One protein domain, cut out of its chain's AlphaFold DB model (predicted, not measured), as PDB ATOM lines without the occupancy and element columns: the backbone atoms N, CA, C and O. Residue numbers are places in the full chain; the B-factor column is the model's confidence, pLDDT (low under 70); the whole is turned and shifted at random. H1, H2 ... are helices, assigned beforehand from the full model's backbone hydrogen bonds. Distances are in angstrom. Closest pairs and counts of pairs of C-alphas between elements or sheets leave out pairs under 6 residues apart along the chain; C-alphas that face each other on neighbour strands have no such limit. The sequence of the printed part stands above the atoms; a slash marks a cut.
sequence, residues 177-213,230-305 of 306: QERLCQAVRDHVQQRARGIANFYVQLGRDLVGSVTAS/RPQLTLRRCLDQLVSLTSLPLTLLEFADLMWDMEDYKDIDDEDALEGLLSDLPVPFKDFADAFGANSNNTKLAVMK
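AT A GLANCE: This is residues 177 to 213 and 230 to 305 of the 306 residues of an uncharacterized protein of Strigomonas culicis (UniProt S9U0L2). A compact cluster of short, crossing helices: H1, H3, H4 and H7 pack in a ring, with H2 packed on H7 at one end and H6 packed on H4 at the other. The small helices H5 and H8 lie at the margins. The 113 printed residues hold eight named helices, H1 to H8 in chain order, and no named strand: all helix. The radius of gyration of the C-alphas is 13.8 A, and the spans are 43 by 39 by 26 A.

IN THESE COORDINATES: H1, residues 177 to 190, begins at C-alpha 177 (35.913, -34.499, 6.863) and is 20.0 A long. H2 is residues 194 to 202, H3 235 to 246, 16.2 A long, and H4 252 to 259. H5 is residues 262 to 265, H6 271 to 279, H7 285 to 292 and H8 299 to 303, ending at C-alpha 303 (23.392, -38.280, 4.347).

HOW THE PARTS SIT: H1 and H4 are the hub, touching four helices each. They only just touch, with 3 pairs of C-alphas within 8 A, closest Gln 177 and Glu 254, 7.5 A. H3 touches H4, about perpendicular at 90 degrees, closest C-alphas Arg 236 and Leu 252, 6.9 A. H7 touches H2 at a steep tilt of 65 degrees, opposite ways, closest C-alphas Ile 195 and Ala 289, 6.8 A. H6 touches H4, closest C-alphas Leu 252 and Glu 275, 6.7 A. H5 and H8 touch no helix. Every O i to N i+4 pair is within hydrogen-bond range in H1, H2, H3, H6, H7 and H8; H4 has 3 of 4, and H5 is too short for such a pair.

THE WHOLE: Residues 214 to 229 are not printed; C-alphas 213 and 230 are 20.9 A apart. No link printed whole is long. Mean pLDDT of the printed part is 75.0; residues 208 to 213 and 294 to 305 are among those under 70.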
ATOM      1  N   GLN A 177      36.222 -33.420   5.921       77.50
ATOM      2  CA  GLN A 177      35.913 -34.499   6.863       77.50
ATOM      3  C   GLN A 177      35.737 -35.847   6.149       77.50
ATOM      4  O   GLN A 177      36.346 -36.840   6.536       77.50
ATOM      5  N   GLU A 178      34.985 -35.882   5.045       76.25
ATOM      6  CA  GLU A 178      34.789 -37.101   4.250       76.25
ATOM      7  C   GLU A 178      36.093 -37.648   3.672       76.25
ATOM      8  O   GLU A 178      36.332 -38.858   3.708       76.25
ATOM      9  N   ARG A 179      36.955 -36.760   3.159       80.12
ATOM     10  CA  ARG A 179      38.271 -37.150   2.636       80.12
ATOM     11  C   ARG A 179      39.150 -37.733   3.732       80.12
ATOM     12  O   ARG A 179      39.810 -38.738   3.478       80.12
ATOM     13  N   LEU A 180      39.129 -37.149   4.933       82.44
ATOM     14  CA  LEU A 180      39.874 -37.689   6.068       82.44
ATOM     15  C   LEU A 180      39.335 -39.063   6.466       82.44
ATOM     16  O   LEU A 180      40.110 -40.009   6.547       82.44
ATOM     17  N   CYS A 181      38.022 -39.223   6.620       80.69
ATOM     18  CA  CYS A 181      37.431 -40.519   6.959       80.69
ATOM     19  C   CYS A 181      37.764 -41.604   5.941       80.69
ATOM     20  O   CYS A 181      38.077 -42.730   6.323       80.69
ATOM     21  N   GLN A 182      37.714 -41.273   4.650       81.00
ATOM     22  CA  GLN A 182      38.070 -42.216   3.601       81.00
ATOM     23  C   GLN A 182      39.556 -42.581   3.660       81.00
ATOM     24  O   GLN A 182      39.883 -43.763   3.661       81.00
ATOM     25  N   ALA A 183      40.447 -41.596   3.804       81.56
ATOM     26  CA  ALA A 183      41.882 -41.840   3.918       81.56
ATOM     27  C   ALA A 183      42.231 -42.689   5.154       81.56
ATOM     28  O   ALA A 183      43.029 -43.624   5.069       81.56
ATOM     29  N   VAL A 184      41.598 -42.420   6.301       82.06
ATOM     30  CA  VAL A 184      41.779 -43.214   7.525       82.06
ATOM     31  C   VAL A 184      41.263 -44.639   7.329       82.06
ATOM     32  O   VAL A 184      41.962 -45.588   7.684       82.06
ATOM     33  N   ARG A 185      40.090 -44.822   6.709       80.81
ATOM     34  CA  ARG A 185      39.560 -46.155   6.376       80.81
ATOM     35  C   ARG A 185      40.492 -46.926   5.453       80.81
ATOM     36  O   ARG A 185      40.765 -48.093   5.727       80.81
ATOM     37  N   ASP A 186      41.015 -46.287   4.413       81.00
ATOM     38  CA  ASP A 186      41.948 -46.912   3.476       81.00
ATOM     39  C   ASP A 186      43.216 -47.379   4.214       81.00
ATOM     40  O   ASP A 186      43.657 -48.519   4.053       81.00
ATOM     41  N   HIS A 187      43.751 -46.558   5.124       80.50
ATOM     42  CA  HIS A 187      44.881 -46.945   5.974       80.50
ATOM     43  C   HIS A 187      44.559 -48.083   6.946       80.50
ATOM     44  O   HIS A 187      45.402 -48.955   7.178       80.50
ATOM     45  N   VAL A 188      43.359 -48.095   7.522       80.00
ATOM     46  CA  VAL A 188      42.895 -49.170   8.404       80.00
ATOM     47  C   VAL A 188      42.762 -50.485   7.632       80.00
ATOM     48  O   VAL A 188      43.184 -51.527   8.136       80.00
ATOM     49  N   GLN A 189      42.226 -50.447   6.409       74.56
ATOM     50  CA  GLN A 189      42.044 -51.618   5.547       74.56
ATOM     51  C   GLN A 189      43.370 -52.189   5.034       74.56
ATOM     52  O   GLN A 189      43.514 -53.405   4.925       74.56
ATOM     53  N   GLN A 190      44.361 -51.338   4.764       75.50
ATOM     54  CA  GLN A 190      45.700 -51.780   4.358       75.50
ATOM     55  C   GLN A 190      46.466 -52.498   5.482       75.50
ATOM     56  O   GLN A 190      47.412 -53.242   5.213       75.50
ATOM     57  N   ARG A 191      46.089 -52.307   6.754       73.56
ATOM     58  CA  ARG A 191      46.756 -52.949   7.896       73.56
ATOM     59  C   ARG A 191      46.144 -54.320   8.187       73.56
ATOM     60  O   ARG A 191      44.957 -54.452   8.461       73.56
ATOM     61  N   ALA A 192      46.999 -55.340   8.279       57.50
ATOM     62  CA  ALA A 192      46.625 -56.754   8.440       57.50
ATOM     63  C   ALA A 192      45.763 -57.109   9.676       57.50
ATOM     64  O   ALA A 192      45.302 -58.240   9.793       57.50
ATOM     65  N   ARG A 193      45.569 -56.185  10.627       72.44
ATOM     66  CA  ARG A 193      44.829 -56.413  11.884       72.44
ATOM     67  C   ARG A 193      43.632 -55.470  12.078       72.44
ATOM     68  O   ARG A 193      43.062 -55.432  13.167       72.44
ATOM     69  N   GLY A 194      43.257 -54.715  11.043       81.00
ATOM     70  CA  GLY A 194      42.068 -53.861  11.035       81.00
ATOM     71  C   GLY A 194      42.068 -52.734  12.076       81.00
ATOM     72  O   GLY A 194      43.114 -52.323  12.590       81.00
ATOM     73  N   ILE A 195      40.866 -52.229  12.384       82.50
ATOM     74  CA  ILE A 195      40.664 -50.993  13.158       82.50
ATOM     75  C   ILE A 195      41.092 -51.095  14.623       82.50
ATOM     76  O   ILE A 195      41.651 -50.147  15.163       82.50
ATOM     77  N   ALA A 196      40.908 -52.256  15.256       82.88
ATOM     78  CA  ALA A 196      41.276 -52.459  16.656       82.88
ATOM     79  C   ALA A 196      42.787 -52.310  16.872       82.88
ATOM     80  O   ALA A 196      43.235 -51.632  17.792       82.88
ATOM     81  N   ASN A 197      43.592 -52.893  15.983       82.81
ATOM     82  CA  ASN A 197      45.040 -52.748  16.060       82.81
ATOM     83  C   ASN A 197      45.496 -51.334  15.687       82.81
ATOM     84  O   ASN A 197      46.475 -50.856  16.250       82.81
ATOM     85  N   PHE A 198      44.796 -50.667  14.767       84.62
ATOM     86  CA  PHE A 198      45.072 -49.272  14.442       84.62
ATOM     87  C   PHE A 198      44.826 -48.352  15.647       84.62
ATOM     88  O   PHE A 198      45.710 -47.583  15.998       84.62
ATOM     89  N   TYR A 199      43.707 -48.523  16.355       85.38
ATOM     90  CA  TYR A 199      43.410 -47.799  17.594       85.38
ATOM     91  C   TYR A 199      44.455 -48.050  18.694       85.38
ATOM     92  O   TYR A 199      44.947 -47.116  19.319       85.38
ATOM     93  N   VAL A 200      44.873 -49.305  18.893       84.00
ATOM     94  CA  VAL A 200      45.944 -49.627  19.855       84.00
ATOM     95  C   VAL A 200      47.277 -48.990  19.449       84.00
ATOM     96  O   VAL A 200      48.058 -48.599  20.313       84.00
ATOM     97  N   GLN A 201      47.564 -48.891  18.151       83.69
ATOM     98  CA  GLN A 201      48.769 -48.226  17.654       83.69
ATOM     99  C   GLN A 201      48.691 -46.703  17.813       83.69
ATOM    100  O   GLN A 201      49.716 -46.113  18.147       83.69
ATOM    101  N   LEU A 202      47.512 -46.095  17.641       84.19
ATOM    102  CA  LEU A 202      47.272 -44.679  17.943       84.19
ATOM    103  C   LEU A 202      47.530 -44.397  19.430       84.19
ATOM    104  O   LEU A 202      48.353 -43.560  19.776       84.19
ATOM    105  N   GLY A 203      46.936 -45.190  20.329       80.56
ATOM    106  CA  GLY A 203      47.150 -45.048  21.776       80.56
ATOM    107  C   GLY A 203      48.591 -45.315  22.242       80.56
ATOM    108  O   GLY A 203      48.937 -45.002  23.375       80.56
ATOM    109  N   ARG A 204      49.443 -45.900  21.392       78.38
ATOM    110  CA  ARG A 204      50.876 -46.126  21.659       78.38
ATOM    111  C   ARG A 204      51.788 -45.118  20.962       78.38
ATOM    112  O   ARG A 204      53.002 -45.301  20.999       78.38
ATOM    113  N   ASP A 205      51.221 -44.113  20.303       73.88
ATOM    114  CA  ASP A 205      51.946 -43.125  19.505       73.88
ATOM    115  C   ASP A 205      52.807 -43.763  18.395       73.88
ATOM    116  O   ASP A 205      53.932 -43.356  18.130       73.88
ATOM    117  N   LEU A 206      52.291 -44.813  17.744       73.69
ATOM    118  CA  LEU A 206      52.981 -45.550  16.670       73.69
ATOM    119  C   LEU A 206      52.418 -45.248  15.270       73.69
ATOM    120  O   LEU A 206      52.746 -45.942  14.302       73.69
ATOM    121  N   VAL A 207      51.529 -44.263  15.153       75.31
ATOM    122  CA  VAL A 207      50.865 -43.876  13.903       75.31
ATOM    123  C   VAL A 207      51.215 -42.427  13.581       75.31
ATOM    124  O   VAL A 207      51.096 -41.561  14.439       75.31
ATOM    125  N   GLY A 208      51.635 -42.175  12.338       66.50
ATOM    126  CA  GLY A 208      52.090 -40.854  11.903       66.50
ATOM    127  C   GLY A 208      53.547 -40.565  12.279       66.50
ATOM    128  O   GLY A 208      54.223 -41.368  12.929       66.50
ATOM    129  N   SER A 209      54.069 -39.426  11.820       56.00
ATOM    130  CA  SER A 209      55.386 -38.953  12.238       56.00
ATOM    131  C   SER A 209      55.270 -38.388  13.649       56.00
ATOM    132  O   SER A 209      54.805 -37.265  13.828       56.00
ATOM    133  N   VAL A 210      55.692 -39.162  14.647       54.59
ATOM    134  CA  VAL A 210      55.886 -38.665  16.012       54.59
ATOM    135  C   VAL A 210      56.907 -37.536  15.931       54.59
ATOM    136  O   VAL A 210      58.104 -37.776  15.756       54.59
ATOM    137  N   THR A 211      56.438 -36.291  15.975       52.06
ATOM    138  CA  THR A 211      57.318 -35.130  16.080       52.06
ATOM    139  C   THR A 211      58.196 -35.302  17.314       52.06
ATOM    140  O   THR A 211      57.749 -35.827  18.331       52.06
ATOM    141  N   ALA A 212      59.452 -34.859  17.256       49.09
ATOM    142  CA  ALA A 212      60.402 -35.005  18.365       49.09
ATOM    143  C   ALA A 212      59.921 -34.373  19.695       49.09
ATOM    144  O   ALA A 212      60.482 -34.670  20.747       49.09
ATOM    145  N   SER A 213      58.889 -33.525  19.649       49.47
ATOM    146  CA  SER A 213      58.217 -32.901  20.793       49.47
ATOM    147  C   SER A 213      57.185 -33.792  21.491       49.47
ATOM    148  O   SER A 213      56.794 -33.478  22.613       49.47
ATOM    149  N   ARG A 230      47.278 -47.847  31.272       60.41
ATOM    150  CA  ARG A 230      46.855 -47.907  29.876       60.41
ATOM    151  C   ARG A 230      47.030 -46.501  29.317       60.41
ATOM    152  O   ARG A 230      46.357 -45.598  29.813       60.41
ATOM    153  N   PRO A 231      47.908 -46.285  28.324       65.62
ATOM    154  CA  PRO A 231      47.999 -44.980  27.697       65.62
ATOM    155  C   PRO A 231      46.630 -44.660  27.086       65.62
ATOM    156  O   PRO A 231      46.118 -45.412  26.252       65.62
ATOM    157  N   GLN A 232      45.994 -43.602  27.588       73.25
ATOM    158  CA  GLN A 232      44.698 -43.147  27.102       73.25
ATOM    159  C   GLN A 232      44.919 -42.300  25.848       73.25
ATOM    160  O   GLN A 232      45.753 -41.393  25.834       73.25
ATOM    161  N   LEU A 233      44.192 -42.625  24.781       83.31
ATOM    162  CA  LEU A 233      44.195 -41.846  23.550       83.31
ATOM    163  C   LEU A 233      43.314 -40.613  23.766       83.31
ATOM    164  O   LEU A 233      42.098 -40.751  23.866       83.31
ATOM    165  N   THR A 234      43.915 -39.427  23.851       86.19
ATOM    166  CA  THR A 234      43.160 -38.167  23.900       86.19
ATOM    167  C   THR A 234      42.800 -37.691  22.495       86.19
ATOM    168  O   THR A 234      43.475 -38.045  21.519       86.19
ATOM    169  N   LEU A 235      41.747 -36.878  22.378       85.88
ATOM    170  CA  LEU A 235      41.260 -36.379  21.091       85.88
ATOM    171  C   LEU A 235      42.343 -35.618  20.320       85.88
ATOM    172  O   LEU A 235      42.564 -35.895  19.141       85.88
ATOM    173  N   ARG A 236      43.078 -34.726  20.997       85.69
ATOM    174  CA  ARG A 236      44.161 -33.948  20.380       85.69
ATOM    175  C   ARG A 236      45.262 -34.839  19.812       85.69
ATOM    176  O   ARG A 236      45.681 -34.655  18.676       85.69
ATOM    177  N   ARG A 237      45.686 -35.853  20.573       84.69
ATOM    178  CA  ARG A 237      46.707 -36.812  20.115       84.69
ATOM    179  C   ARG A 237      46.224 -37.625  18.924       84.69
ATOM    180  O   ARG A 237      46.996 -37.873  18.002       84.69
ATOM    181  N   CYS A 238      44.957 -38.030  18.940       86.50
ATOM    182  CA  CYS A 238      44.341 -38.730  17.824       86.50
ATOM    183  C   CYS A 238      44.350 -37.853  16.562       86.50
ATOM    184  O   CYS A 238      44.819 -38.301  15.516       86.50
ATOM    185  N   LEU A 239      43.930 -36.588  16.674       86.44
ATOM    186  CA  LEU A 239      43.945 -35.629  15.571       86.44
ATOM    187  C   LEU A 239      45.358 -35.431  15.017       86.44
ATOM    188  O   LEU A 239      45.566 -35.632  13.823       86.44
ATOM    189  N   ASP A 240      46.342 -35.124  15.863       86.19
ATOM    190  CA  ASP A 240      47.724 -34.875  15.430       86.19
ATOM    191  C   ASP A 240      48.309 -36.078  14.660       86.19
ATOM    192  O   ASP A 240      48.972 -35.938  13.623       86.19
ATOM    193  N   GLN A 241      48.022 -37.299  15.121       86.31
ATOM    194  CA  GLN A 241      48.473 -38.532  14.470       86.31
ATOM    195  C   GLN A 241      47.748 -38.810  13.150       86.31
ATOM    196  O   GLN A 241      48.367 -39.270  12.191       86.31
ATOM    197  N   LEU A 242      46.449 -38.522  13.064       85.44
ATOM    198  CA  LEU A 242      45.677 -38.723  11.838       85.44
ATOM    199  C   LEU A 242      45.972 -37.651  10.784       85.44
ATOM    200  O   LEU A 242      46.089 -37.980   9.601       85.44
ATOM    201  N   VAL A 243      46.160 -36.396  11.192       85.62
ATOM    202  CA  VAL A 243      46.580 -35.300  10.310       85.62
ATOM    203  C   VAL A 243      47.990 -35.564   9.788       85.62
ATOM    204  O   VAL A 243      48.221 -35.436   8.589       85.62
ATOM    205  N   SER A 244      48.925 -36.019  10.630       84.12
ATOM    206  CA  SER A 244      50.273 -36.382  10.161       84.12
ATOM    207  C   SER A 244      50.284 -37.607   9.239       84.12
ATOM    208  O   SER A 244      51.116 -37.682   8.337       84.12
ATOM    209  N   LEU A 245      49.356 -38.553   9.418       82.94
ATOM    210  CA  LEU A 245      49.208 -39.714   8.538       82.94
ATOM    211  C   LEU A 245      48.613 -39.340   7.171       82.94
ATOM    212  O   LEU A 245      49.074 -39.829   6.144       82.94
ATOM    213  N   THR A 246      47.569 -38.508   7.164       81.62
ATOM    214  CA  THR A 246      46.759 -38.226   5.966       81.62
ATOM    215  C   THR A 246      47.137 -36.924   5.263       81.62
ATOM    216  O   THR A 246      46.731 -36.714   4.122       81.62
ATOM    217  N   SER A 247      47.920 -36.049   5.905       81.88
ATOM    218  CA  SER A 247      48.245 -34.678   5.472       81.88
ATOM    219  C   SER A 247      47.028 -33.767   5.243       81.88
ATOM    220  O   SER A 247      47.139 -32.723   4.601       81.88
ATOM    221  N   LEU A 248      45.859 -34.148   5.766       81.00
ATOM    222  CA  LEU A 248      44.623 -33.380   5.655       81.00
ATOM    223  C   LEU A 248      44.427 -32.537   6.919       81.00
ATOM    224  O   LEU A 248      44.208 -33.115   7.981       81.00
ATOM    225  N   PRO A 249      44.495 -31.197   6.835       81.00
ATOM    226  CA  PRO A 249      44.255 -30.343   7.990       81.00
ATOM    227  C   PRO A 249      42.762 -30.341   8.343       81.00
ATOM    228  O   PRO A 249      41.915 -30.142   7.468       81.00
ATOM    229  N   LEU A 250      42.471 -30.541   9.625       82.44
ATOM    230  CA  LEU A 250      41.146 -30.485  10.243       82.44
ATOM    231  C   LEU A 250      41.278 -29.804  11.604       82.44
ATOM    232  O   LEU A 250      42.310 -29.961  12.264       82.44
ATOM    233  N   THR A 251      40.267 -29.034  12.003       85.56
ATOM    234  CA  THR A 251      40.238 -28.427  13.342       85.56
ATOM    235  C   THR A 251      39.825 -29.455  14.393       85.56
ATOM    236  O   THR A 251      39.263 -30.510  14.079       85.56
ATOM    237  N   LEU A 252      40.119 -29.164  15.662       84.38
ATOM    238  CA  LEU A 252      39.780 -30.058  16.767       84.38
ATOM    239  C   LEU A 252      38.262 -30.176  16.954       84.38
ATOM    240  O   LEU A 252      37.770 -31.279  17.186       84.38
ATOM    241  N   LEU A 253      37.530 -29.081  16.740       82.56
ATOM    242  CA  LEU A 253      36.065 -29.052  16.718       82.56
ATOM    243  C   LEU A 253      35.490 -29.891  15.569       82.56
ATOM    244  O   LEU A 253      34.661 -30.765  15.806       82.56
ATOM    245  N   GLU A 254      35.994 -29.717  14.339       82.81
ATOM    246  CA  GLU A 254      35.541 -30.501  13.178       82.81
ATOM    247  C   GLU A 254      35.799 -32.008  13.355       82.81
ATOM    248  O   GLU A 254      35.089 -32.835  12.778       82.81
ATOM    249  N   PHE A 255      36.842 -32.371  14.104       83.75
ATOM    250  CA  PHE A 255      37.159 -33.755  14.436       83.75
ATOM    251  C   PHE A 255      36.288 -34.293  15.580       83.75
ATOM    252  O   PHE A 255      35.863 -35.446  15.518       83.75
ATOM    253  N   ALA A 256      35.974 -33.468  16.582       83.75
ATOM    254  CA  ALA A 256      35.032 -33.806  17.647       83.75
ATOM    255  C   ALA A 256      33.624 -34.066  17.086       83.75
ATOM    256  O   ALA A 256      33.047 -35.106  17.387       83.75
ATOM    257  N   ASP A 257      33.138 -33.213  16.177       82.06
ATOM    258  CA  ASP A 257      31.858 -33.370  15.457       82.06
ATOM    259  C   ASP A 257      31.731 -34.698  14.694       82.06
ATOM    260  O   ASP A 257      30.632 -35.220  14.450       82.06
ATOM    261  N   LEU A 258      32.870 -35.233  14.255       78.06
ATOM    262  CA  LEU A 258      32.937 -36.482  13.514       78.06
ATOM    263  C   LEU A 258      32.876 -37.712  14.428       78.06
ATOM    264  O   LEU A 258      32.419 -38.777  14.004       78.06
ATOM    265  N   MET A 259      33.369 -37.561  15.656       80.38
ATOM    266  CA  MET A 259      33.469 -38.606  16.672       80.38
ATOM    267  C   MET A 259      32.224 -38.668  17.556       80.38
ATOM    268  O   MET A 259      31.773 -39.759  17.903       80.38
ATOM    269  N   TRP A 260      31.667 -37.507  17.892       83.06
ATOM    270  CA  TRP A 260      30.565 -37.333  18.825       83.06
ATOM    271  C   TRP A 260      29.489 -36.420  18.242       83.06
ATOM    272  O   TRP A 260      29.724 -35.625  17.332       83.06
ATOM    273  N   ASP A 261      28.277 -36.540  18.769       71.62
ATOM    274  CA  ASP A 261      27.247 -35.534  18.555       71.62
ATOM    275  C   ASP A 261      27.511 -34.385  19.526       71.62
ATOM    276  O   ASP A 261      27.333 -34.528  20.732       71.62
ATOM    277  N   MET A 262      27.950 -33.237  19.005       70.56
ATOM    278  CA  MET A 262      28.298 -32.059  19.811       70.56
ATOM    279  C   MET A 262      27.089 -31.390  20.492       70.56
ATOM    280  O   MET A 262      27.208 -30.277  20.990       70.56
ATOM    281  N   GLU A 263      25.919 -32.040  20.531       67.81
ATOM    282  CA  GLU A 263      24.706 -31.497  21.156       67.81
ATOM    283  C   GLU A 263      24.891 -31.220  22.645       67.81
ATOM    284  O   GLU A 263      24.444 -30.178  23.113       67.81
ATOM    285  N   ASP A 264      25.634 -32.086  23.335       66.12
ATOM    286  CA  ASP A 264      25.950 -31.949  24.761       66.12
ATOM    287  C   ASP A 264      26.938 -30.801  25.054       66.12
ATOM    288  O   ASP A 264      27.127 -30.423  26.208       66.12
ATOM    289  N   TYR A 265      27.567 -30.235  24.017       65.88
ATOM    290  CA  TYR A 265      28.570 -29.170  24.123       65.88
ATOM    291  C   TYR A 265      28.111 -27.845  23.497       65.88
ATOM    292  O   TYR A 265      28.873 -26.881  23.493       65.88
ATOM    293  N   LYS A 266      26.865 -27.771  22.999       65.50
ATOM    294  CA  LYS A 266      26.282 -26.556  22.393       65.50
ATOM    295  C   LYS A 266      26.144 -25.390  23.378       65.50
ATOM    296  O   LYS A 266      26.046 -24.256  22.933       65.50
ATOM    297  N   ASP A 267      26.138 -25.669  24.680       67.56
ATOM    298  CA  ASP A 267      25.945 -24.667  25.738       67.56
ATOM    299  C   ASP A 267      27.236 -23.901  26.101       67.56
ATOM    300  O   ASP A 267      27.212 -23.003  26.945       67.56
ATOM    301  N   ILE A 268      28.378 -24.259  25.500       70.69
ATOM    302  CA  ILE A 268      29.666 -23.590  25.716       70.69
ATOM    303  C   ILE A 268      29.918 -22.641  24.537       70.69
ATOM    304  O   ILE A 268      30.394 -23.059  23.488       70.69
ATOM    305  N   ASP A 269      29.610 -21.356  24.731       68.81
ATOM    306  CA  ASP A 269      29.755 -20.309  23.701       68.81
ATOM    307  C   ASP A 269      31.217 -19.883  23.439       68.81
ATOM    308  O   ASP A 269      31.499 -19.200  22.454       68.81
ATOM    309  N   ASP A 270      32.154 -20.248  24.322       79.12
ATOM    310  CA  ASP A 270      33.576 -19.900  24.202       79.12
ATOM    311  C   ASP A 270      34.360 -21.023  23.496       79.12
ATOM    312  O   ASP A 270      34.638 -22.070  24.089       79.12
ATOM    313  N   GLU A 271      34.712 -20.798  22.224       75.06
ATOM    314  CA  GLU A 271      35.451 -21.752  21.378       75.06
ATOM    315  C   GLU A 271      36.801 -22.158  21.990       75.06
ATOM    316  O   GLU A 271      37.148 -23.340  21.959       75.06
ATOM    317  N   ASP A 272      37.539 -21.226  22.601       77.31
ATOM    318  CA  ASP A 272      38.869 -21.507  23.158       77.31
ATOM    319  C   ASP A 272      38.770 -22.392  24.414       77.31
ATOM    320  O   ASP A 272      39.575 -23.308  24.631       77.31
ATOM    321  N   ALA A 273      37.749 -22.154  25.242       77.81
ATOM    322  CA  ALA A 273      37.465 -22.975  26.415       77.81
ATOM    323  C   ALA A 273      36.980 -24.381  26.019       77.81
ATOM    324  O   ALA A 273      37.370 -25.375  26.642       77.81
ATOM    325  N   LEU A 274      36.166 -24.468  24.963       80.31
ATOM    326  CA  LEU A 274      35.665 -25.725  24.419       80.31
ATOM    327  C   LEU A 274      36.794 -26.569  23.811       80.31
ATOM    328  O   LEU A 274      36.898 -27.759  24.115       80.31
ATOM    329  N   GLU A 275      37.686 -25.971  23.017       80.38
ATOM    330  CA  GLU A 275      38.851 -26.673  22.469       80.38
ATOM    331  C   GLU A 275      39.774 -27.203  23.572       80.38
ATOM    332  O   GLU A 275      40.258 -28.338  23.483       80.38
ATOM    333  N   GLY A 276      39.987 -26.421  24.635       80.44
ATOM    334  CA  GLY A 276      40.746 -26.851  25.808       80.44
ATOM    335  C   GLY A 276      40.158 -28.109  26.450       80.44
ATOM    336  O   GLY A 276      40.877 -29.088  26.656       80.44
ATOM    337  N   LEU A 277      38.844 -28.125  26.688       81.69
ATOM    338  CA  LEU A 277      38.140 -29.261  27.288       81.69
ATOM    339  C   LEU A 277      38.155 -30.505  26.388       81.69
ATOM    340  O   LEU A 277      38.404 -31.617  26.858       81.69
ATOM    341  N   LEU A 278      37.935 -30.321  25.086       82.50
ATOM    342  CA  LEU A 278      37.942 -31.409  24.111       82.50
ATOM    343  C   LEU A 278      39.337 -32.010  23.922       82.50
ATOM    344  O   LEU A 278      39.461 -33.198  23.628       82.50
ATOM    345  N   SER A 279      40.397 -31.216  24.095       82.12
ATOM    346  CA  SER A 279      41.767 -31.654  23.823       82.12
ATOM    347  C   SER A 279      42.230 -32.824  24.698       82.12
ATOM    348  O   SER A 279      42.908 -33.733  24.196       82.12
ATOM    349  N   ASP A 280      41.806 -32.832  25.962       82.44
ATOM    350  CA  ASP A 280      42.159 -33.842  26.962       82.44
ATOM    351  C   ASP A 280      41.124 -34.971  27.068       82.44
ATOM    352  O   ASP A 280      41.345 -35.952  27.785       82.44
ATOM    353  N   LEU A 281      40.013 -34.878  26.328       84.38
ATOM    354  CA  LEU A 281      38.943 -35.863  26.411       84.38
ATOM    355  C   LEU A 281      39.422 -37.221  25.860       84.38
ATOM    356  O   LEU A 281      39.961 -37.290  24.744       84.38
ATOM    357  N   PRO A 282      39.256 -38.321  26.621       85.69
ATOM    358  CA  PRO A 282      39.655 -39.639  26.165       85.69
ATOM    359  C   PRO A 282      38.702 -40.118  25.072       85.69
ATOM    360  O   PRO A 282      37.484 -40.118  25.238       85.69
ATOM    361  N   VAL A 283      39.265 -40.584  23.963       85.50
ATOM    362  CA  VAL A 283      38.508 -41.178  22.864       85.50
ATOM    363  C   VAL A 283      38.322 -42.664  23.153       85.50
ATOM    364  O   VAL A 283      39.310 -43.397  23.116       85.50
ATOM    365  N   PRO A 284      37.105 -43.161  23.429       85.75
ATOM    366  CA  PRO A 284      36.895 -44.588  23.611       85.75
ATOM    367  C   PRO A 284      36.944 -45.318  22.263       85.75
ATOM    368  O   PRO A 284      36.596 -44.789  21.207       85.75
ATOM    369  N   PHE A 285      37.333 -46.595  22.301       84.31
ATOM    370  CA  PHE A 285      37.423 -47.423  21.093       84.31
ATOM    371  C   PHE A 285      36.094 -47.523  20.335       84.31
ATOM    372  O   PHE A 285      36.106 -47.605  19.111       84.31
ATOM    373  N   LYS A 286      34.966 -47.539  21.055       83.12
ATOM    374  CA  LYS A 286      33.634 -47.658  20.460       83.12
ATOM    375  C   LYS A 286      33.362 -46.493  19.508       83.12
ATOM    376  O   LYS A 286      33.147 -46.736  18.329       83.12
ATOM    377  N   ASP A 287      33.502 -45.267  19.993       82.88
ATOM    378  CA  ASP A 287      33.230 -44.056  19.213       82.88
ATOM    379  C   ASP A 287      34.204 -43.938  18.029       82.88
ATOM    380  O   ASP A 287      33.815 -43.628  16.906       82.88
ATOM    381  N   PHE A 288      35.471 -44.317  18.236       83.88
ATOM    382  CA  PHE A 288      36.453 -44.392  17.153       83.88
ATOM    383  C   PHE A 288      36.083 -45.425  16.078       83.88
ATOM    384  O   PHE A 288      36.216 -45.173  14.876       83.88
ATOM    385  N   ALA A 289      35.631 -46.608  16.493       82.25
ATOM    386  CA  ALA A 289      35.207 -47.658  15.582       82.25
ATOM    387  C   ALA A 289      33.907 -47.295  14.852       82.25
ATOM    388  O   ALA A 289      33.762 -47.640  13.680       82.25
ATOM    389  N   ASP A 290      33.004 -46.569  15.505       80.44
ATOM    390  CA  ASP A 290      31.761 -46.090  14.909       80.44
ATOM    391  C   ASP A 290      32.031 -45.001  13.854       80.44
ATOM    392  O   ASP A 290      31.427 -45.028  12.778       80.44
ATOM    393  N   ALA A 291      33.010 -44.117  14.081       77.56
ATOM    394  CA  ALA A 291      33.416 -43.097  13.113       77.56
ATOM    395  C   ALA A 291      34.178 -43.677  11.897       77.56
ATOM    396  O   ALA A 291      33.842 -43.382  10.741       77.56
ATOM    397  N   PHE A 292      35.178 -44.538  12.138       78.38
ATOM    398  CA  PHE A 292      36.154 -44.972  11.121       78.38
ATOM    399  C   PHE A 292      36.076 -46.454  10.718       78.38
ATOM    400  O   PHE A 292      36.842 -46.903   9.864       78.38
ATOM    401  N   GLY A 293      35.184 -47.247  11.312       70.00
ATOM    402  CA  GLY A 293      35.064 -48.682  11.049       70.00
ATOM    403  C   GLY A 293      34.538 -49.035   9.658       70.00
ATOM    404  O   GLY A 293      33.944 -48.220   8.956       70.00
ATOM    405  N   ALA A 294      34.724 -50.302   9.270       61.06
ATOM    406  CA  ALA A 294      34.184 -50.849   8.019       61.06
ATOM    407  C   ALA A 294      32.641 -50.883   7.999       61.06
ATOM    408  O   ALA A 294      32.045 -50.776   6.934       61.06
ATOM    409  N   ASN A 295      32.021 -50.980   9.181       55.97
ATOM    410  CA  ASN A 295      30.578 -50.864   9.406       55.97
ATOM    411  C   ASN A 295      30.254 -49.557  10.141       55.97
ATOM    412  O   ASN A 295      29.439 -49.562  11.059       55.97
ATOM    413  N   SER A 296      30.942 -48.459   9.817       57.31
ATOM    414  CA  SER A 296      30.638 -47.171  10.435       57.31
ATOM    415  C   SER A 296      29.170 -46.838  10.165       57.31
ATOM    416  O   SER A 296      28.814 -46.531   9.024       57.31
ATOM    417  N   ASN A 297      28.331 -46.855  11.205       54.28
ATOM    418  CA  ASN A 297      26.947 -46.367  11.177       54.28
ATOM    419  C   ASN A 297      26.897 -44.836  11.077       54.28
ATOM    420  O   ASN A 297      25.926 -44.215  11.498       54.28
ATOM    421  N   ASN A 298      27.951 -44.226  10.535       52.91
ATOM    422  CA  ASN A 298      28.096 -42.798  10.388       52.91
ATOM    423  C   ASN A 298      27.164 -42.336   9.261       52.91
ATOM    424  O   ASN A 298      27.570 -42.069   8.127       52.91
ATOM    425  N   THR A 299      25.869 -42.312   9.580       50.69
ATOM    426  CA  THR A 299      24.790 -41.792   8.750       50.69
ATOM    427  C   THR A 299      25.084 -40.355   8.349       50.69
ATOM    428  O   THR A 299      24.683 -39.978   7.259       50.69
ATOM    429  N   LYS A 300      25.881 -39.589   9.113       50.47
ATOM    430  CA  LYS A 300      26.336 -38.241   8.730       50.47
ATOM    431  C   LYS A 300      27.090 -38.223   7.391       50.47
ATOM    432  O   LYS A 300      26.806 -37.381   6.550       50.47
ATOM    433  N   LEU A 301      27.963 -39.205   7.129       49.16
ATOM    434  CA  LEU A 301      28.676 -39.336   5.842       49.16
ATOM    435  C   LEU A 301      27.812 -39.986   4.743       49.16
ATOM    436  O   LEU A 301      28.095 -39.845   3.556       49.16
ATOM    437  N   ALA A 302      26.774 -40.737   5.124       46.16
ATOM    438  CA  ALA A 302      25.817 -41.315   4.177       46.16
ATOM    439  C   ALA A 302      24.753 -40.296   3.725       46.16
ATOM    440  O   ALA A 302      24.314 -40.353   2.580       46.16
ATOM    441  N   VAL A 303      24.377 -39.349   4.592       43.53
ATOM    442  CA  VAL A 303      23.392 -38.280   4.347       43.53
ATOM    443  C   VAL A 303      23.941 -37.196   3.410       43.53
ATOM    444  O   VAL A 303      23.165 -36.548   2.716       43.53
ATOM    445  N   MET A 304      25.264 -37.047   3.298       40.81
ATOM    446  CA  MET A 304      25.905 -36.097   2.372       40.81
ATOM    447  C   MET A 304      26.052 -36.614   0.928       40.81
ATOM    448  O   MET A 304      26.442 -35.862   0.037       40.81
ATOM    449  N   LYS A 305      25.696 -37.879   0.656       34.75
ATOM    450  CA  LYS A 305      25.565 -38.417  -0.708       34.75
ATOM    451  C   LYS A 305      24.141 -38.207  -1.238       34.75
ATOM    452  O   LYS A 305      23.371 -39.165  -1.306       34.75
TER     453      LYS A 305